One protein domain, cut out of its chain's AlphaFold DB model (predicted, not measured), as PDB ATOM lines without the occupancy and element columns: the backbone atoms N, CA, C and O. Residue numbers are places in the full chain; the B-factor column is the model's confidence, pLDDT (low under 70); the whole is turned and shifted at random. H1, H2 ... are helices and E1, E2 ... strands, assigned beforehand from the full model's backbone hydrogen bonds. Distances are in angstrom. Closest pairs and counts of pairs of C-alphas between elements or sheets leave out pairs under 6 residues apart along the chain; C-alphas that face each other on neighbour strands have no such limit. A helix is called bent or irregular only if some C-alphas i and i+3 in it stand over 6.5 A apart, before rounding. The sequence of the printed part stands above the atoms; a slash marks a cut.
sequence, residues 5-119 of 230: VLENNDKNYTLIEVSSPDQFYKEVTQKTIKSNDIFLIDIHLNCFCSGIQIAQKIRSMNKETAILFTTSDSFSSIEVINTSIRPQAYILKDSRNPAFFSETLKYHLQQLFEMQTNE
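AT A GLANCE: This is residues 5 to 119 of the 230 residues of the protein "LytTr DNA-binding domain protein" of Enterococcus faecalis 13-SD-W-01 (UniProt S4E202). A strongly twisted sheet of five strands makes the middle layer, with the long helix H4 along one face and H2 over the opposite face, H1 side by side with H2 but off the sheet. The E1 and E2 hairpin makes one edge of the sheet, and the short helix H3 only grazes it near E4 and E5. The printed part has 115 residues, with four named helices and five named strands in the order E1 E2 H1 E3 H2 E4 H3 E5 H4. The sheet is mixed, in the order E2 E1 E3 E4 E5, and the class is mixed, helices and strands. The whole is compact, with a radius of gyration of the C-alphas of 13.9 A and spans of 38 by 31 by 28 A.

IN THESE COORDINATES: E1, residues 5 to 9, begins at C-alpha 5 (187.905, 122.794, 218.610) and is 12.7 A long. E2 is residues 12 to 17, 16.1 A. H1, residues 21 to 30, 14.7 A, is irregular: C-alphas 26 and 29 are 7.2 A apart. E3 is residues 38 to 42, 13.3 A, and H2 is residues 51 to 61, 15.7 A. E4, residues 66 to 71, 16.6 A, begins at C-alpha 66 (180.437, 126.017, 212.384). H3 is residues 76 to 81, 9.3 A, and E5 is residues 89 to 92, 9.7 A. H4, residues 98 to 118, 30.2 A, ends at C-alpha 118 (173.958, 114.598, 204.874).

HOW THE PARTS SIT: E1 and E2 form an antiparallel hairpin, with N 5 and O 16 at 2.8 A. E1 and E3 are antiparallel, with N 6 and O 38 at 3.1 A. E3 and E4 are parallel, with N 39 and O 66 at 2.9 A, as are E4 and E5, with N 91 and O 69 at 2.8 A. E2, H1, E3 is a split strand-helix-strand unit, two strands running the same way with E1 between them; E3, H2, E4 and E4, H3, E5 are units of parallel neighbours joined through a helix. The three crossovers are right-handed. H2 lies over E3 at a height over the sheet of 9.6 A; the closest C-alphas of the two, Asp 42 and Gly 51, are 5.6 A apart. H4 is on the opposite face at a height of 8.6 A; its closest C-alpha pair with E5 is Phe 101 and Leu 92, 6.4 A. H1 and H2 touch at Tyr 25 and Ile 54, their closest C-alphas, 5.8 A, at a shallow tilt of 5 degrees, the same way. Every O i to N i+4 pair is within hydrogen-bond range in H2, against 4 of 6 in H1, 1 of 2 in H3 and 16 of 17 in H4.

THE WHOLE: The C-alphas farthest apart, Gln 30 and Arg 96, are 39.2 A apart. The printed part has no cut and no long link. Mean pLDDT of the printed part is 81.2; residues 5 to 13 and 115 to 119 are under 70.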
ATOM      1  N   VAL A   5     187.839 122.954 220.067       48.72
ATOM      2  CA  VAL A   5     187.905 122.794 218.610       48.72
ATOM      3  C   VAL A   5     187.732 121.311 218.327       48.72
ATOM      4  O   VAL A   5     188.480 120.497 218.861       48.72
ATOM      5  N   LEU A   6     186.729 120.944 217.535       52.22
ATOM      6  CA  LEU A   6     186.577 119.572 217.060       52.22
ATOM      7  C   LEU A   6     187.230 119.452 215.678       52.22
ATOM      8  O   LEU A   6     186.637 119.874 214.689       52.22
ATOM      9  N   GLU A   7     188.442 118.895 215.613       48.31
ATOM     10  CA  GLU A   7     189.131 118.621 214.340       48.31
ATOM     11  C   GLU A   7     188.701 117.254 213.789       48.31
ATOM     12  O   GLU A   7     188.747 116.242 214.498       48.31
ATOM     13  N   ASN A   8     188.277 117.219 212.522       44.56
ATOM     14  CA  ASN A   8     187.862 115.991 211.840       44.56
ATOM     15  C   ASN A   8     189.022 115.396 211.020       44.56
ATOM     16  O   ASN A   8     189.518 116.022 210.073       44.56
ATOM     17  N   ASN A   9     189.392 114.162 211.368       44.94
ATOM     18  CA  ASN A   9     190.194 113.264 210.540       44.94
ATOM     19  C   ASN A   9     189.336 112.030 210.221       44.94
ATOM     20  O   ASN A   9     189.097 111.197 211.094       44.94
ATOM     21  N   ASP A  10     188.848 111.945 208.981       47.56
ATOM     22  CA  ASP A  10     188.132 110.795 208.413       47.56
ATOM     23  C   ASP A  10     187.053 110.169 209.325       47.56
ATOM     24  O   ASP A  10     187.089 108.983 209.648       47.56
ATOM     25  N   LYS A  11     186.036 110.978 209.669       51.62
ATOM     26  CA  LYS A  11     184.780 110.615 210.375       51.62
ATOM     27  C   LYS A  11     184.844 110.526 211.902       51.62
ATOM     28  O   LYS A  11     183.828 110.208 212.513       51.62
ATOM     29  N   ASN A  12     185.968 110.880 212.520       61.47
ATOM     30  CA  ASN A  12     186.071 111.037 213.970       61.47
ATOM     31  C   ASN A  12     186.433 112.487 214.321       61.47
ATOM     32  O   ASN A  12     187.398 113.037 213.786       61.47
ATOM     33  N   TYR A  13     185.670 113.098 215.231       69.81
ATOM     34  CA  TYR A  13     185.993 114.413 215.786       69.81
ATOM     35  C   TYR A  13     186.914 114.261 216.993       69.81
ATOM     36  O   TYR A  13     186.642 113.462 217.890       69.81
ATOM     37  N   THR A  14     187.973 115.065 217.039       78.81
ATOM     38  CA  THR A  14     188.882 115.138 218.189       78.81
ATOM     39  C   THR A  14     188.672 116.444 218.931       78.81
ATOM     40  O   THR A  14     188.779 117.505 218.329       78.81
ATOM     41  N   LEU A  15     188.404 116.368 220.234       83.56
ATOM     42  CA  LEU A  15     188.295 117.536 221.103       83.56
ATOM     43  C   LEU A  15     189.678 118.129 221.392       83.56
ATOM     44  O   LEU A  15     190.505 117.494 222.041       83.56
ATOM     45  N   ILE A  16     189.895 119.364 220.956       86.75
ATOM     46  CA  ILE A  16     191.080 120.166 221.251       86.75
ATOM     47  C   ILE A  16     190.658 121.286 222.187       86.75
ATOM     48  O   ILE A  16     189.891 122.168 221.806       86.75
ATOM     49  N   GLU A  17     191.165 121.256 223.411       87.38
ATOM     50  CA  GLU A  17     190.923 122.323 224.371       87.38
ATOM     51  C   GLU A  17     191.910 123.480 224.166       87.38
ATOM     52  O   GLU A  17     193.126 123.289 224.137       87.38
ATOM     53  N   VAL A  18     191.395 124.705 224.054       88.00
ATOM     54  CA  VAL A  18     192.205 125.926 224.016       88.00
ATOM     55  C   VAL A  18     192.326 126.500 225.423       88.00
ATOM     56  O   VAL A  18     191.401 127.110 225.957       88.00
ATOM     57  N   SER A  19     193.507 126.338 226.012       83.00
ATOM     58  CA  SER A  19     193.791 126.769 227.384       83.00
ATOM     59  C   SER A  19     194.103 128.268 227.507       83.00
ATOM     60  O   SER A  19     193.960 128.831 228.587       83.00
ATOM     61  N   SER A  20     194.521 128.925 226.415       89.50
ATOM     62  CA  SER A  20     194.832 130.363 226.378       89.50
ATOM     63  C   SER A  20     194.132 131.046 225.199       89.50
ATOM     64  O   SER A  20     194.624 130.983 224.065       89.50
ATOM     65  N   PRO A  21     192.983 131.708 225.433       89.00
ATOM     66  CA  PRO A  21     192.240 132.369 224.365       89.00
ATOM     67  C   PRO A  21     193.014 133.515 223.711       89.00
ATOM     68  O   PRO A  21     192.956 133.669 222.496       89.00
ATOM     69  N   ASP A  22     193.800 134.268 224.487       89.81
ATOM     70  CA  ASP A  22     194.615 135.369 223.962       89.81
ATOM     71  C   ASP A  22     195.724 134.865 223.028       89.81
ATOM     72  O   ASP A  22     196.022 135.495 222.009       89.81
ATOM     73  N   GLN A  23     196.338 133.721 223.351       90.50
ATOM     74  CA  GLN A  23     197.314 133.086 222.468       90.50
ATOM     75  C   GLN A  23     196.633 132.566 221.201       90.50
ATOM     76  O   GLN A  23     197.079 132.865 220.092       90.50
ATOM     77  N   PHE A  24     195.504 131.872 221.350       91.69
ATOM     78  CA  PHE A  24     194.730 131.391 220.211       91.69
ATOM     79  C   PHE A  24     194.291 132.532 219.294       91.69
ATOM     80  O   PHE A  24     194.455 132.441 218.084       91.69
ATOM     81  N   TYR A  25     193.827 133.654 219.841       91.25
ATOM     82  CA  TYR A  25     193.462 134.833 219.060       91.25
ATOM     83  C   TYR A  25     194.625 135.372 218.212       91.25
ATOM     84  O   TYR A  25     194.396 135.874 217.107       91.25
ATOM     85  N   LYS A  26     195.870 135.287 218.695       91.06
ATOM     86  CA  LYS A  26     197.067 135.715 217.948       91.06
ATOM     87  C   LYS A  26     197.445 134.726 216.847       91.06
ATOM     88  O   LYS A  26     197.828 135.154 215.763       91.06
ATOM     89  N   GLU A  27     197.315 133.432 217.115       91.19
ATOM     90  CA  GLU A  27     197.816 132.364 216.245       91.19
ATOM     91  C   GLU A  27     196.760 131.800 215.285       91.19
ATOM     92  O   GLU A  27     197.120 131.177 214.291       91.19
ATOM     93  N   VAL A  28     195.462 132.027 215.527       87.94
ATOM     94  CA  VAL A  28     194.365 131.428 214.741       87.94
ATOM     95  C   VAL A  28     194.495 131.717 213.248       87.94
ATOM     96  O   VAL A  28     194.244 130.833 212.442       87.94
ATOM     97  N   THR A  29     194.993 132.900 212.873       87.12
ATOM     98  CA  THR A  29     195.216 133.293 211.470       87.12
ATOM     99  C   THR A  29     196.303 132.489 210.760       87.12
ATOM    100  O   THR A  29     196.394 132.544 209.539       87.12
ATOM    101  N   GLN A  30     197.135 131.764 211.508       88.50
ATOM    102  CA  GLN A  30     198.194 130.898 210.987       88.50
ATOM    103  C   GLN A  30     197.739 129.434 210.873       88.50
ATOM    104  O   GLN A  30     198.466 128.608 210.326       88.50
ATOM    105  N   LYS A  31     196.547 129.095 211.382       86.69
ATOM    106  CA  LYS A  31     195.968 127.748 211.308       86.69
ATOM    107  C   LYS A  31     195.129 127.579 210.041       86.69
ATOM    108  O   LYS A  31     194.586 128.536 209.497       86.69
ATOM    109  N   THR A  32     194.986 126.343 209.577       87.56
ATOM    110  CA  THR A  32     194.017 126.003 208.528       87.56
ATOM    111  C   THR A  32     192.677 125.678 209.174       87.56
ATOM    112  O   THR A  32     192.622 124.789 210.014       87.56
ATOM    113  N   ILE A  33     191.614 126.384 208.774       89.38
ATOM    114  CA  ILE A  33     190.247 126.148 209.256       89.38
ATOM    115  C   ILE A  33     189.431 125.507 208.137       89.38
ATOM    116  O   ILE A  33     189.168 126.131 207.102       89.38
ATOM    117  N   LYS A  34     189.028 124.256 208.337       85.75
ATOM    118  CA  LYS A  34     188.200 123.496 207.403       85.75
ATOM    119  C   LYS A  34     186.723 123.822 207.619       85.75
ATOM    120  O   LYS A  34     186.290 124.208 208.701       85.75
ATOM    121  N   SER A  35     185.917 123.638 206.577       84.88
ATOM    122  CA  SER A  35     184.475 123.916 206.652       84.88
ATOM    123  C   SER A  35     183.724 122.949 207.573       84.88
ATOM    124  O   SER A  35     182.653 123.289 208.058       84.88
ATOM    125  N   ASN A  36     184.292 121.771 207.844       83.19
ATOM    126  CA  ASN A  36     183.741 120.783 208.771       83.19
ATOM    127  C   ASN A  36     184.251 120.931 210.216       83.19
ATOM    128  O   ASN A  36     183.804 120.185 211.086       83.19
ATOM    129  N   ASP A  37     185.143 121.887 210.492       89.06
ATOM    130  CA  ASP A  37     185.538 122.196 211.866       89.06
ATOM    131  C   ASP A  37     184.361 122.833 212.620       89.06
ATOM    132  O   ASP A  37     183.538 123.554 212.038       89.06
ATOM    133  N   ILE A  38     184.295 122.572 213.927       91.19
ATOM    134  CA  ILE A  38     183.280 123.128 214.826       91.19
ATOM    135  C   ILE A  38     183.977 123.849 215.979       91.19
ATOM    136  O   ILE A  38     184.788 123.255 216.694       91.19
ATOM    137  N   PHE A  39     183.621 125.117 216.183       93.56
ATOM    138  CA  PHE A  39     184.129 125.954 217.265       93.56
ATOM    139  C   PHE A  39     183.061 126.175 218.331       93.56
ATOM    140  O   PHE A  39     182.026 126.786 218.062       93.56
ATOM    141  N   LEU A  40     183.340 125.736 219.558       93.12
ATOM    142  CA  LEU A  40     182.555 126.092 220.739       93.12
ATOM    143  C   LEU A  40     183.245 127.247 221.469       93.12
ATOM    144  O   LEU A  40     184.345 127.086 222.004       93.12
ATOM    145  N   ILE A  41     182.617 128.421 221.482       92.44
ATOM    146  CA  ILE A  41     183.246 129.662 221.948       92.44
ATOM    147  C   ILE A  41     182.411 130.262 223.074       92.44
ATOM    148  O   ILE A  41     181.237 130.561 222.892       92.44
ATOM    149  N   ASP A  42     183.000 130.464 224.248       91.12
ATOM    150  CA  ASP A  42     182.373 131.298 225.277       91.12
ATOM    151  C   ASP A  42     182.468 132.783 224.875       91.12
ATOM    152  O   ASP A  42     183.500 133.230 224.381       91.12
ATOM    153  N   ILE A  43     181.386 133.549 225.010       89.31
ATOM    154  CA  ILE A  43     181.384 134.981 224.674       89.31
ATOM    155  C   ILE A  43     182.277 135.760 225.652       89.31
ATOM    156  O   ILE A  43     183.066 136.612 225.224       89.31
ATOM    157  N   HIS A  44     182.200 135.426 226.943       88.06
ATOM    158  CA  HIS A  44     182.831 136.171 228.033       88.06
ATOM    159  C   HIS A  44     184.048 135.414 228.563       88.06
ATOM    160  O   HIS A  44     183.964 134.611 229.488       88.06
ATOM    161  N   LEU A  45     185.205 135.674 227.953       83.31
ATOM    162  CA  LEU A  45     186.431 134.899 228.180       83.31
ATOM    163  C   LEU A  45     187.298 135.368 229.343       83.31
ATOM    164  O   LEU A  45     188.313 134.737 229.630       83.31
ATOM    165  N   ASN A  46     186.899 136.445 230.028       80.81
ATOM    166  CA  ASN A  46     187.680 137.086 231.091       80.81
ATOM    167  C   ASN A  46     189.152 137.332 230.688       80.81
ATOM    168  O   ASN A  46     190.052 137.237 231.521       80.81
ATOM    169  N   CYS A  47     189.401 137.628 229.410       82.00
ATOM    170  CA  CYS A  47     190.728 137.875 228.851       82.00
ATOM    171  C   CYS A  47     190.709 139.088 227.908       82.00
ATOM    172  O   CYS A  47     189.689 139.772 227.791       82.00
ATOM    173  N   PHE A  48     191.846 139.401 227.279       83.25
ATOM    174  CA  PHE A  48     191.985 140.608 226.460       83.25
ATOM    175  C   PHE A  48     191.066 140.601 225.231       83.25
ATOM    176  O   PHE A  48     190.526 141.644 224.865       83.25
ATOM    177  N   CYS A  49     190.882 139.444 224.592       83.81
ATOM    178  CA  CYS A  49     189.948 139.292 223.479       83.81
ATOM    179  C   CYS A  49     188.614 138.666 223.908       83.81
ATOM    180  O   CYS A  49     188.579 137.692 224.657       83.81
ATOM    181  N   SER A  50     187.500 139.155 223.364       90.31
ATOM    182  CA  SER A  50     186.198 138.509 223.554       90.31
ATOM    183  C   SER A  50     186.023 137.294 222.638       90.31
ATOM    184  O   SER A  50     186.645 137.190 221.573       90.31
ATOM    185  N   GLY A  51     185.108 136.391 222.999       91.12
ATOM    186  CA  GLY A  51     184.735 135.273 222.129       91.12
ATOM    187  C   GLY A  51     184.201 135.736 220.774       91.12
ATOM    188  O   GLY A  51     184.471 135.113 219.747       91.12
ATOM    189  N   ILE A  52     183.515 136.882 220.746       91.31
ATOM    190  CA  ILE A  52     183.016 137.504 219.515       91.31
ATOM    191  C   ILE A  52     184.185 137.894 218.602       91.31
ATOM    192  O   ILE A  52     184.156 137.595 217.409       91.31
ATOM    193  N   GLN A  53     185.248 138.496 219.143       91.75
ATOM    194  CA  GLN A  53     186.434 138.865 218.360       91.75
ATOM    195  C   GLN A  53     187.170 137.638 217.805       91.75
ATOM    196  O   GLN A  53     187.640 137.663 216.664       91.75
ATOM    197  N   ILE A  54     187.251 136.549 218.577       93.62
ATOM    198  CA  ILE A  54     187.800 135.271 218.097       93.62
ATOM    199  C   ILE A  54     186.954 134.732 216.934       93.62
ATOM    200  O   ILE A  54     187.495 134.396 215.878       93.62
ATOM    201  N   ALA A  55     185.630 134.709 217.086       93.00
ATOM    202  CA  ALA A  55     184.712 134.240 216.053       93.00
ATOM    203  C   ALA A  55     184.771 135.086 214.768       93.00
ATOM    204  O   ALA A  55     184.700 134.537 213.671       93.00
ATOM    205  N   GLN A  56     184.965 136.406 214.876       93.25
ATOM    206  CA  GLN A  56     185.182 137.279 213.716       93.25
ATOM    207  C   GLN A  56     186.437 136.883 212.931       93.25
ATOM    208  O   GLN A  56     186.386 136.807 211.702       93.25
ATOM    209  N   LYS A  57     187.549 136.579 213.620       92.94
ATOM    210  CA  LYS A  57     188.767 136.080 212.963       92.94
ATOM    211  C   LYS A  57     188.519 134.749 212.265       92.94
ATOM    212  O   LYS A  57     188.814 134.643 211.078       92.94
ATOM    213  N   ILE A  58     187.914 133.784 212.954       93.81
ATOM    214  CA  ILE A  58     187.569 132.476 212.374       93.81
ATOM    215  C   ILE A  58     186.716 132.656 211.111       93.81
ATOM    216  O   ILE A  58     187.053 132.128 210.052       93.81
ATOM    217  N   ARG A  59     185.659 133.475 211.181       92.94
ATOM    218  CA  ARG A  59     184.753 133.714 210.051       92.94
ATOM    219  C   ARG A  59     185.434 134.410 208.870       92.94
ATOM    220  O   ARG A  59     185.070 134.154 207.724       92.94
ATOM    221  N   SER A  60     186.423 135.270 209.129       92.38
ATOM    222  CA  SER A  60     187.219 135.905 208.069       92.38
ATOM    223  C   SER A  60     188.078 134.903 207.291       92.38
ATOM    224  O   SER A  60     188.348 135.121 206.112       92.38
ATOM    225  N   MET A  61     188.460 133.794 207.928       92.69
ATOM    226  CA  MET A  61     189.259 132.729 207.322       92.69
ATOM    227  C   MET A  61     188.394 131.684 206.620       92.69
ATOM    228  O   MET A  61     188.760 131.210 205.547       92.69
ATOM    229  N   ASN A  62     187.246 131.328 207.204       89.00
ATOM    230  CA  ASN A  62     186.306 130.385 206.610       89.00
ATOM    231  C   ASN A  62     184.849 130.808 206.867       89.00
ATOM    232  O   ASN A  62     184.379 130.899 208.005       89.00
ATOM    233  N   LYS A  63     184.109 131.048 205.780       89.06
ATOM    234  CA  LYS A  63     182.711 131.499 205.825       89.06
ATOM    235  C   LYS A  63     181.709 130.402 206.188       89.06
ATOM    236  O   LYS A  63     180.623 130.738 206.645       89.06
ATOM    237  N   GLU A  64     182.106 129.141 206.064       85.62
ATOM    238  CA  GLU A  64     181.223 127.974 206.171       85.62
ATOM    239  C   GLU A  64     181.412 127.186 207.477       85.62
ATOM    240  O   GLU A  64     180.519 126.451 207.882       85.62
ATOM    241  N   THR A  65     182.542 127.353 208.179       88.69
ATOM    242  CA  THR A  65     182.801 126.634 209.444       88.69
ATOM    243  C   THR A  65     181.731 126.911 210.509       88.69
ATOM    244  O   THR A  65     181.161 128.014 210.572       88.69
ATOM    245  N   ALA A  66     181.457 125.917 211.355       90.94
ATOM    246  CA  ALA A  66     180.437 126.017 212.384       90.94
ATOM    247  C   ALA A  66     180.964 126.710 213.647       90.94
ATOM    248  O   ALA A  66     182.030 126.382 214.163       90.94
ATOM    249  N   ILE A  67     180.185 127.655 214.170       93.00
ATOM    250  CA  ILE A  67     180.466 128.394 215.400       93.00
ATOM    251  C   ILE A  67     179.237 128.297 216.303       93.00
ATOM    252  O   ILE A  67     178.157 128.776 215.952       93.00
ATOM    253  N   LEU A  68     179.406 127.701 217.481       91.94
ATOM    254  CA  LEU A  68     178.413 127.689 218.549       91.94
ATOM    255  C   LEU A  68     178.924 128.575 219.677       91.94
ATOM    256  O   LEU A  68     179.990 128.326 220.248       91.94
ATOM    257  N   PHE A  69     178.153 129.596 220.024       91.44
ATOM    258  CA  PHE A  69     178.449 130.396 221.198       91.44
ATOM    259  C   PHE A  69     177.893 129.745 222.454       91.44
ATOM    260  O   PHE A  69     176.802 129.178 222.461       91.44
ATOM    261  N   THR A  70     178.626 129.902 223.546       89.81
ATOM    262  CA  THR A  70     178.148 129.627 224.894       89.81
ATOM    263  C   THR A  70     178.221 130.910 225.709       89.81
ATOM    264  O   THR A  70     179.128 131.716 225.526       89.81
ATOM    265  N   THR A  71     177.257 131.142 226.588       87.94
ATOM    266  CA  THR A  71     177.241 132.353 227.419       87.94
ATOM    267  C   THR A  71     176.446 132.103 228.687       87.94
ATOM    268  O   THR A  71     175.558 131.258 228.693       87.94
ATOM    269  N   SER A  72     176.752 132.828 229.758       86.69
ATOM    270  CA  SER A  72     175.910 132.854 230.966       86.69
ATOM    271  C   SER A  72     174.897 134.006 230.940       86.69
ATOM    272  O   SER A  72     174.056 134.100 231.826       86.69
ATOM    273  N   ASP A  73     174.971 134.878 229.931       84.56
ATOM    274  CA  ASP A  73     174.106 136.043 229.759       84.56
ATOM    275  C   ASP A  73     173.165 135.859 228.558       84.56
ATOM    276  O   ASP A  73     173.601 135.665 227.420       84.56
ATOM    277  N   SER A  74     171.861 135.961 228.814       75.38
ATOM    278  CA  SER A  74     170.798 135.809 227.818       75.38
ATOM    279  C   SER A  74     170.769 136.913 226.757       75.38
ATOM    280  O   SER A  74     170.170 136.708 225.702       75.38
ATOM    281  N   PHE A  75     171.397 138.067 227.006       79.44
ATOM    282  CA  PHE A  75     171.376 139.216 226.094       79.44
ATOM    283  C   PHE A  75     172.600 139.315 225.182       79.44
ATOM    284  O   PHE A  75     172.555 140.035 224.186       79.44
ATOM    285  N   SER A  76     173.656 138.540 225.442       78.50
ATOM    286  CA  SER A  76     174.891 138.548 224.645       78.50
ATOM    287  C   SER A  76     174.675 138.214 223.159       78.50
ATOM    288  O   SER A  76     175.495 138.562 222.313       78.50
ATOM    289  N   SER A  77     173.563 137.560 222.807       71.19
ATOM    290  CA  SER A  77     173.182 137.305 221.412       71.19
ATOM    291  C   SER A  77     172.936 138.597 220.620       71.19
ATOM    292  O   SER A  77     173.228 138.637 219.425       71.19
ATOM    293  N   ILE A  78     172.479 139.675 221.273       74.31
ATOM    294  CA  ILE A  78     172.183 140.972 220.641       74.31
ATOM    295  C   ILE A  78     173.440 141.593 220.028       74.31
ATOM    296  O   ILE A  78     173.386 142.112 218.913       74.31
ATOM    297  N   GLU A  79     174.580 141.490 220.713       76.69
ATOM    298  CA  GLU A  79     175.861 142.027 220.235       76.69
ATOM    299  C   GLU A  79     176.325 141.362 218.934       76.69
ATOM    300  O   GLU A  79     177.027 141.967 218.124       76.69
ATOM    301  N   VAL A  80     175.903 140.118 218.705       76.00
ATOM    302  CA  VAL A  80     176.333 139.315 217.564       76.00
ATOM    303  C   VAL A  80     175.341 139.382 216.395       76.00
ATOM    304  O   VAL A  80     175.762 139.192 215.253       76.00
ATOM    305  N   ILE A  81     174.061 139.715 216.625       72.31
ATOM    306  CA  ILE A  81     173.015 139.806 215.578       72.31
ATOM    307  C   ILE A  81     173.447 140.682 214.394       72.31
ATOM    308  O   ILE A  81     173.232 140.310 213.243       72.31
ATOM    309  N   ASN A  82     174.096 141.817 214.667       71.25
ATOM    310  CA  ASN A  82     174.519 142.768 213.634       71.25
ATOM    311  C   ASN A  82     175.920 142.481 213.067       71.25
ATOM    312  O   ASN A  82     176.501 143.316 212.376       71.25
ATOM    313  N   THR A  83     176.482 141.308 213.355       77.62
ATOM    314  CA  THR A  83     177.786 140.890 212.840       77.62
ATOM    315  C   THR A  83     177.634 139.895 211.690       77.62
ATOM    316  O   THR A  83     176.656 139.156 211.589       77.62
ATOM    317  N   SER A  84     178.659 139.792 210.844       82.38
ATOM    318  CA  SER A  84     178.710 138.790 209.768       82.38
ATOM    319  C   SER A  84     179.086 137.380 210.250       82.38
ATOM    320  O   SER A  84     179.403 136.527 209.425       82.38
ATOM    321  N   ILE A  85     179.086 137.123 211.565       86.00
ATOM    322  CA  ILE A  85     179.546 135.853 212.147       86.00
ATOM    323  C   ILE A  85     178.570 134.717 211.838       86.00
ATOM    324  O   ILE A  85     179.025 133.617 211.530       86.00
ATOM    325  N   ARG A  86     177.254 134.986 211.877       86.06
ATOM    326  CA  ARG A  86     176.181 133.998 211.640       86.06
ATOM    327  C   ARG A  86     176.447 132.664 212.369       86.06
ATOM    328  O   ARG A  86     176.732 131.663 211.712       86.06
ATOM    329  N   PRO A  87     176.446 132.652 213.712       88.12
ATOM    330  CA  PRO A  87     176.667 131.424 214.465       88.12
ATOM    331  C   PRO A  87     175.481 130.468 214.317       88.12
ATOM    332  O   PRO A  87     174.340 130.896 214.136       88.12
ATOM    333  N   GLN A  88     175.755 129.173 214.437       87.25
ATOM    334  CA  GLN A  88     174.756 128.112 214.332       87.25
ATOM    335  C   GLN A  88     173.922 127.964 215.604       87.25
ATOM    336  O   GLN A  88     172.788 127.496 215.537       87.25
ATOM    337  N   ALA A  89     174.464 128.363 216.756       85.75
ATOM    338  CA  ALA A  89     173.744 128.314 218.020       85.75
ATOM    339  C   ALA A  89     174.281 129.325 219.038       85.75
ATOM    340  O   ALA A  89     175.468 129.659 219.030       85.75
ATOM    341  N   TYR A  90     173.404 129.732 219.958       87.75
ATOM    342  CA  TYR A  90     173.762 130.348 221.235       87.75
ATOM    343  C   TYR A  90     173.221 129.473 222.354       87.75
ATOM    344  O   TYR A  90     172.014 129.266 222.454       87.75
ATOM    345  N   ILE A  91     174.111 128.968 223.195       87.00
ATOM    346  CA  ILE A  91     173.776 128.019 224.250       87.00
ATOM    347  C   ILE A  91     173.963 128.712 225.599       87.00
ATOM    348  O   ILE A  91     175.077 129.096 225.971       87.00
ATOM    349  N   LEU A  92     172.863 128.873 226.334       83.69
ATOM    350  CA  LEU A  92     172.867 129.497 227.653       83.69
ATOM    351  C   LEU A  92     173.372 128.514 228.720       83.69
ATOM    352  O   LEU A  92     172.900 127.382 228.825       83.69
ATOM    353  N   LYS A  93     174.308 128.973 229.549       86.12
ATOM    354  CA  LYS A  93     174.796 128.297 230.753       86.12
ATOM    355  C   LYS A  93     173.890 128.676 231.919       86.12
ATOM    356  O   LYS A  93     174.241 129.530 232.730       86.12
ATOM    357  N   ASP A  94     172.701 128.081 231.989       79.62
ATOM    358  CA  ASP A  94     171.835 128.286 233.151       79.62
ATOM    359  C   ASP A  94     172.361 127.455 234.329       79.62
ATOM    360  O   ASP A  94     172.257 126.229 234.349       79.62
ATOM    361  N   SER A  95     172.924 128.129 235.333       76.69
ATOM    362  CA  SER A  95     173.430 127.491 236.552       76.69
ATOM    363  C   SER A  95     172.345 126.761 237.349       76.69
ATOM    364  O   SER A  95     172.658 125.861 238.124       76.69
ATOM    365  N   ARG A  96     171.068 127.109 237.144       78.38
ATOM    366  CA  ARG A  96     169.910 126.478 237.795       78.38
ATOM    367  C   ARG A  96     169.438 125.230 237.057       78.38
ATOM    368  O   ARG A  96     168.734 124.417 237.648       78.38
ATOM    369  N   ASN A  97     169.816 125.070 235.789       75.00
ATOM    370  CA  ASN A  97     169.513 123.882 235.000       75.00
ATOM    371  C   ASN A  97     170.735 123.439 234.171       75.00
ATOM    372  O   ASN A  97     170.779 123.654 232.959       75.00
ATOM    373  N   PRO A  98     171.728 122.784 234.800       74.25
ATOM    374  CA  PRO A  98     172.922 122.314 234.096       74.25
ATOM    375  C   PRO A  98     172.623 121.303 232.977       74.25
ATOM    376  O   PRO A  98     173.345 121.260 231.979       74.25
ATOM    377  N   ALA A  99     171.550 120.511 233.117       75.19
ATOM    378  CA  ALA A  99     171.133 119.540 232.108       75.19
ATOM    379  C   ALA A  99     170.764 120.230 230.785       75.19
ATOM    380  O   ALA A  99     171.195 119.779 229.723       75.19
ATOM    381  N   PHE A 100     170.093 121.386 230.861       75.31
ATOM    382  CA  PHE A 100     169.706 122.184 229.697       75.31
ATOM    383  C   PHE A 100     170.894 122.527 228.792       75.31
ATOM    384  O   PHE A 100     170.795 122.393 227.572       75.31
ATOM    385  N   PHE A 101     172.040 122.913 229.367       78.19
ATOM    386  CA  PHE A 101     173.247 123.200 228.588       78.19
ATOM    387  C   PHE A 101     173.716 121.965 227.811       78.19
ATOM    388  O   PHE A 101     173.947 122.037 226.604       78.19
ATOM    389  N   SER A 102     173.831 120.823 228.495       77.12
ATOM    390  CA  SER A 102     174.317 119.583 227.885       77.12
ATOM    391  C   SER A 102     173.375 119.030 226.814       77.12
ATOM    392  O   SER A 102     173.841 118.585 225.767       77.12
ATOM    393  N   GLU A 103     172.061 119.106 227.033       77.19
ATOM    394  CA  GLU A 103     171.046 118.655 226.080       77.19
ATOM    395  C   GLU A 103     171.015 119.547 224.839       77.19
ATOM    396  O   GLU A 103     171.051 119.045 223.716       77.19
ATOM    397  N   THR A 104     171.040 120.868 225.031       76.75
ATOM    398  CA  THR A 104     171.044 121.848 223.934       76.75
ATOM    399  C   THR A 104     172.324 121.739 223.106       76.75
ATOM    400  O   THR A 104     172.276 121.733 221.876       76.75
ATOM    401  N   LEU A 105     173.481 121.586 223.759       83.00
ATOM    402  CA  LEU A 105     174.750 121.355 223.072       83.00
ATOM    403  C   LEU A 105     174.722 120.051 222.273       83.00
ATOM    404  O   LEU A 105     175.096 120.051 221.101       83.00
ATOM    405  N   LYS A 106     174.253 118.956 222.881       79.50
ATOM    406  CA  LYS A 106     174.132 117.660 222.207       79.50
ATOM    407  C   LYS A 106     173.223 117.753 220.982       79.50
ATOM    408  O   LYS A 106     173.598 117.245 219.931       79.50
ATOM    409  N   TYR A 107     172.081 118.427 221.101       79.88
ATOM    410  CA  TYR A 107     171.153 118.651 219.995       79.88
ATOM    411  C   TYR A 107     171.829 119.378 218.825       79.88
ATOM    412  O   TYR A 107     171.813 118.880 217.703       79.88
ATOM    413  N   HIS A 108     172.492 120.511 219.076       81.38
ATOM    414  CA  HIS A 108     173.150 121.262 218.005       81.38
ATOM    415  C   HIS A 108     174.338 120.521 217.391       81.38
ATOM    416  O   HIS A 108     174.518 120.576 216.178       81.38
ATOM    417  N   LEU A 109     175.132 119.810 218.196       82.94
ATOM    418  CA  LEU A 109     176.212 118.977 217.673       82.94
ATOM    419  C   LEU A 109     175.663 117.847 216.803       82.94
ATOM    420  O   LEU A 109     176.180 117.635 215.715       82.94
ATOM    421  N   GLN A 110     174.589 117.178 217.227       77.69
ATOM    422  CA  GLN A 110     173.936 116.150 216.422       77.69
ATOM    423  C   GLN A 110     173.438 116.718 215.088       77.69
ATOM    424  O   GLN A 110     173.724 116.130 214.054       77.69
ATOM    425  N   GLN A 111     172.777 117.879 215.093       77.00
ATOM    426  CA  GLN A 111     172.343 118.540 213.857       77.00
ATOM    427  C   GLN A 111     173.523 118.901 212.950       77.00
ATOM    428  O   GLN A 111     173.459 118.683 211.748       77.00
ATOM    429  N   LEU A 112     174.627 119.407 213.503       81.38
ATOM    430  CA  LEU A 112     175.827 119.709 212.722       81.38
ATOM    431  C   LEU A 112     176.480 118.457 212.149       81.38
ATOM    432  O   LEU A 112     176.938 118.484 211.012       81.38
ATOM    433  N   PHE A 113     176.522 117.369 212.911       78.81
ATOM    434  CA  PHE A 113     177.035 116.096 212.428       78.81
ATOM    435  C   PHE A 113     176.136 115.535 211.335       78.81
ATOM    436  O   PHE A 113     176.652 115.188 210.284       78.81
ATOM    437  N   GLU A 114     174.817 115.546 211.524       70.31
ATOM    438  CA  GLU A 114     173.840 115.157 210.505       70.31
ATOM    439  C   GLU A 114     173.973 116.020 209.251       70.31
ATOM    440  O   GLU A 114     174.001 115.486 208.153       70.31
ATOM    441  N   MET A 115     174.122 117.339 209.384       68.06
ATOM    442  CA  MET A 115     174.386 118.224 208.252       68.06
ATOM    443  C   MET A 115     175.724 117.894 207.597       68.06
ATOM    444  O   MET A 115     175.789 117.841 206.389       68.06
ATOM    445  N   GLN A 116     176.791 117.605 208.334       67.62
ATOM    446  CA  GLN A 116     178.083 117.261 207.729       67.62
ATOM    447  C   GLN A 116     178.122 115.840 207.139       67.62
ATOM    448  O   GLN A 116     178.945 115.573 206.264       67.62
ATOM    449  N   THR A 117     177.242 114.936 207.578       58.88
ATOM    450  CA  THR A 117     177.058 113.605 206.979       58.88
ATOM    451  C   THR A 117     176.054 113.600 205.825       58.88
ATOM    452  O   THR A 117     176.205 112.781 204.927       58.88
ATOM    453  N   ASN A 118     175.066 114.505 205.838       49.31
ATOM    454  CA  ASN A 118     173.958 114.598 204.874       49.31
ATOM    455  C   ASN A 118     174.058 115.812 203.938       49.31
ATOM    456  O   ASN A 118     173.220 115.956 203.044       49.31
ATOM    457  N   GLU A 119     175.055 116.684 204.122       48.34
ATOM    458  CA  GLU A 119     175.520 117.620 203.101       48.34
ATOM    459  C   GLU A 119     175.638 116.775 201.846       48.34
ATOM    460  O   GLU A 119     176.274 115.713 201.911       48.34
TER     461      GLU A 119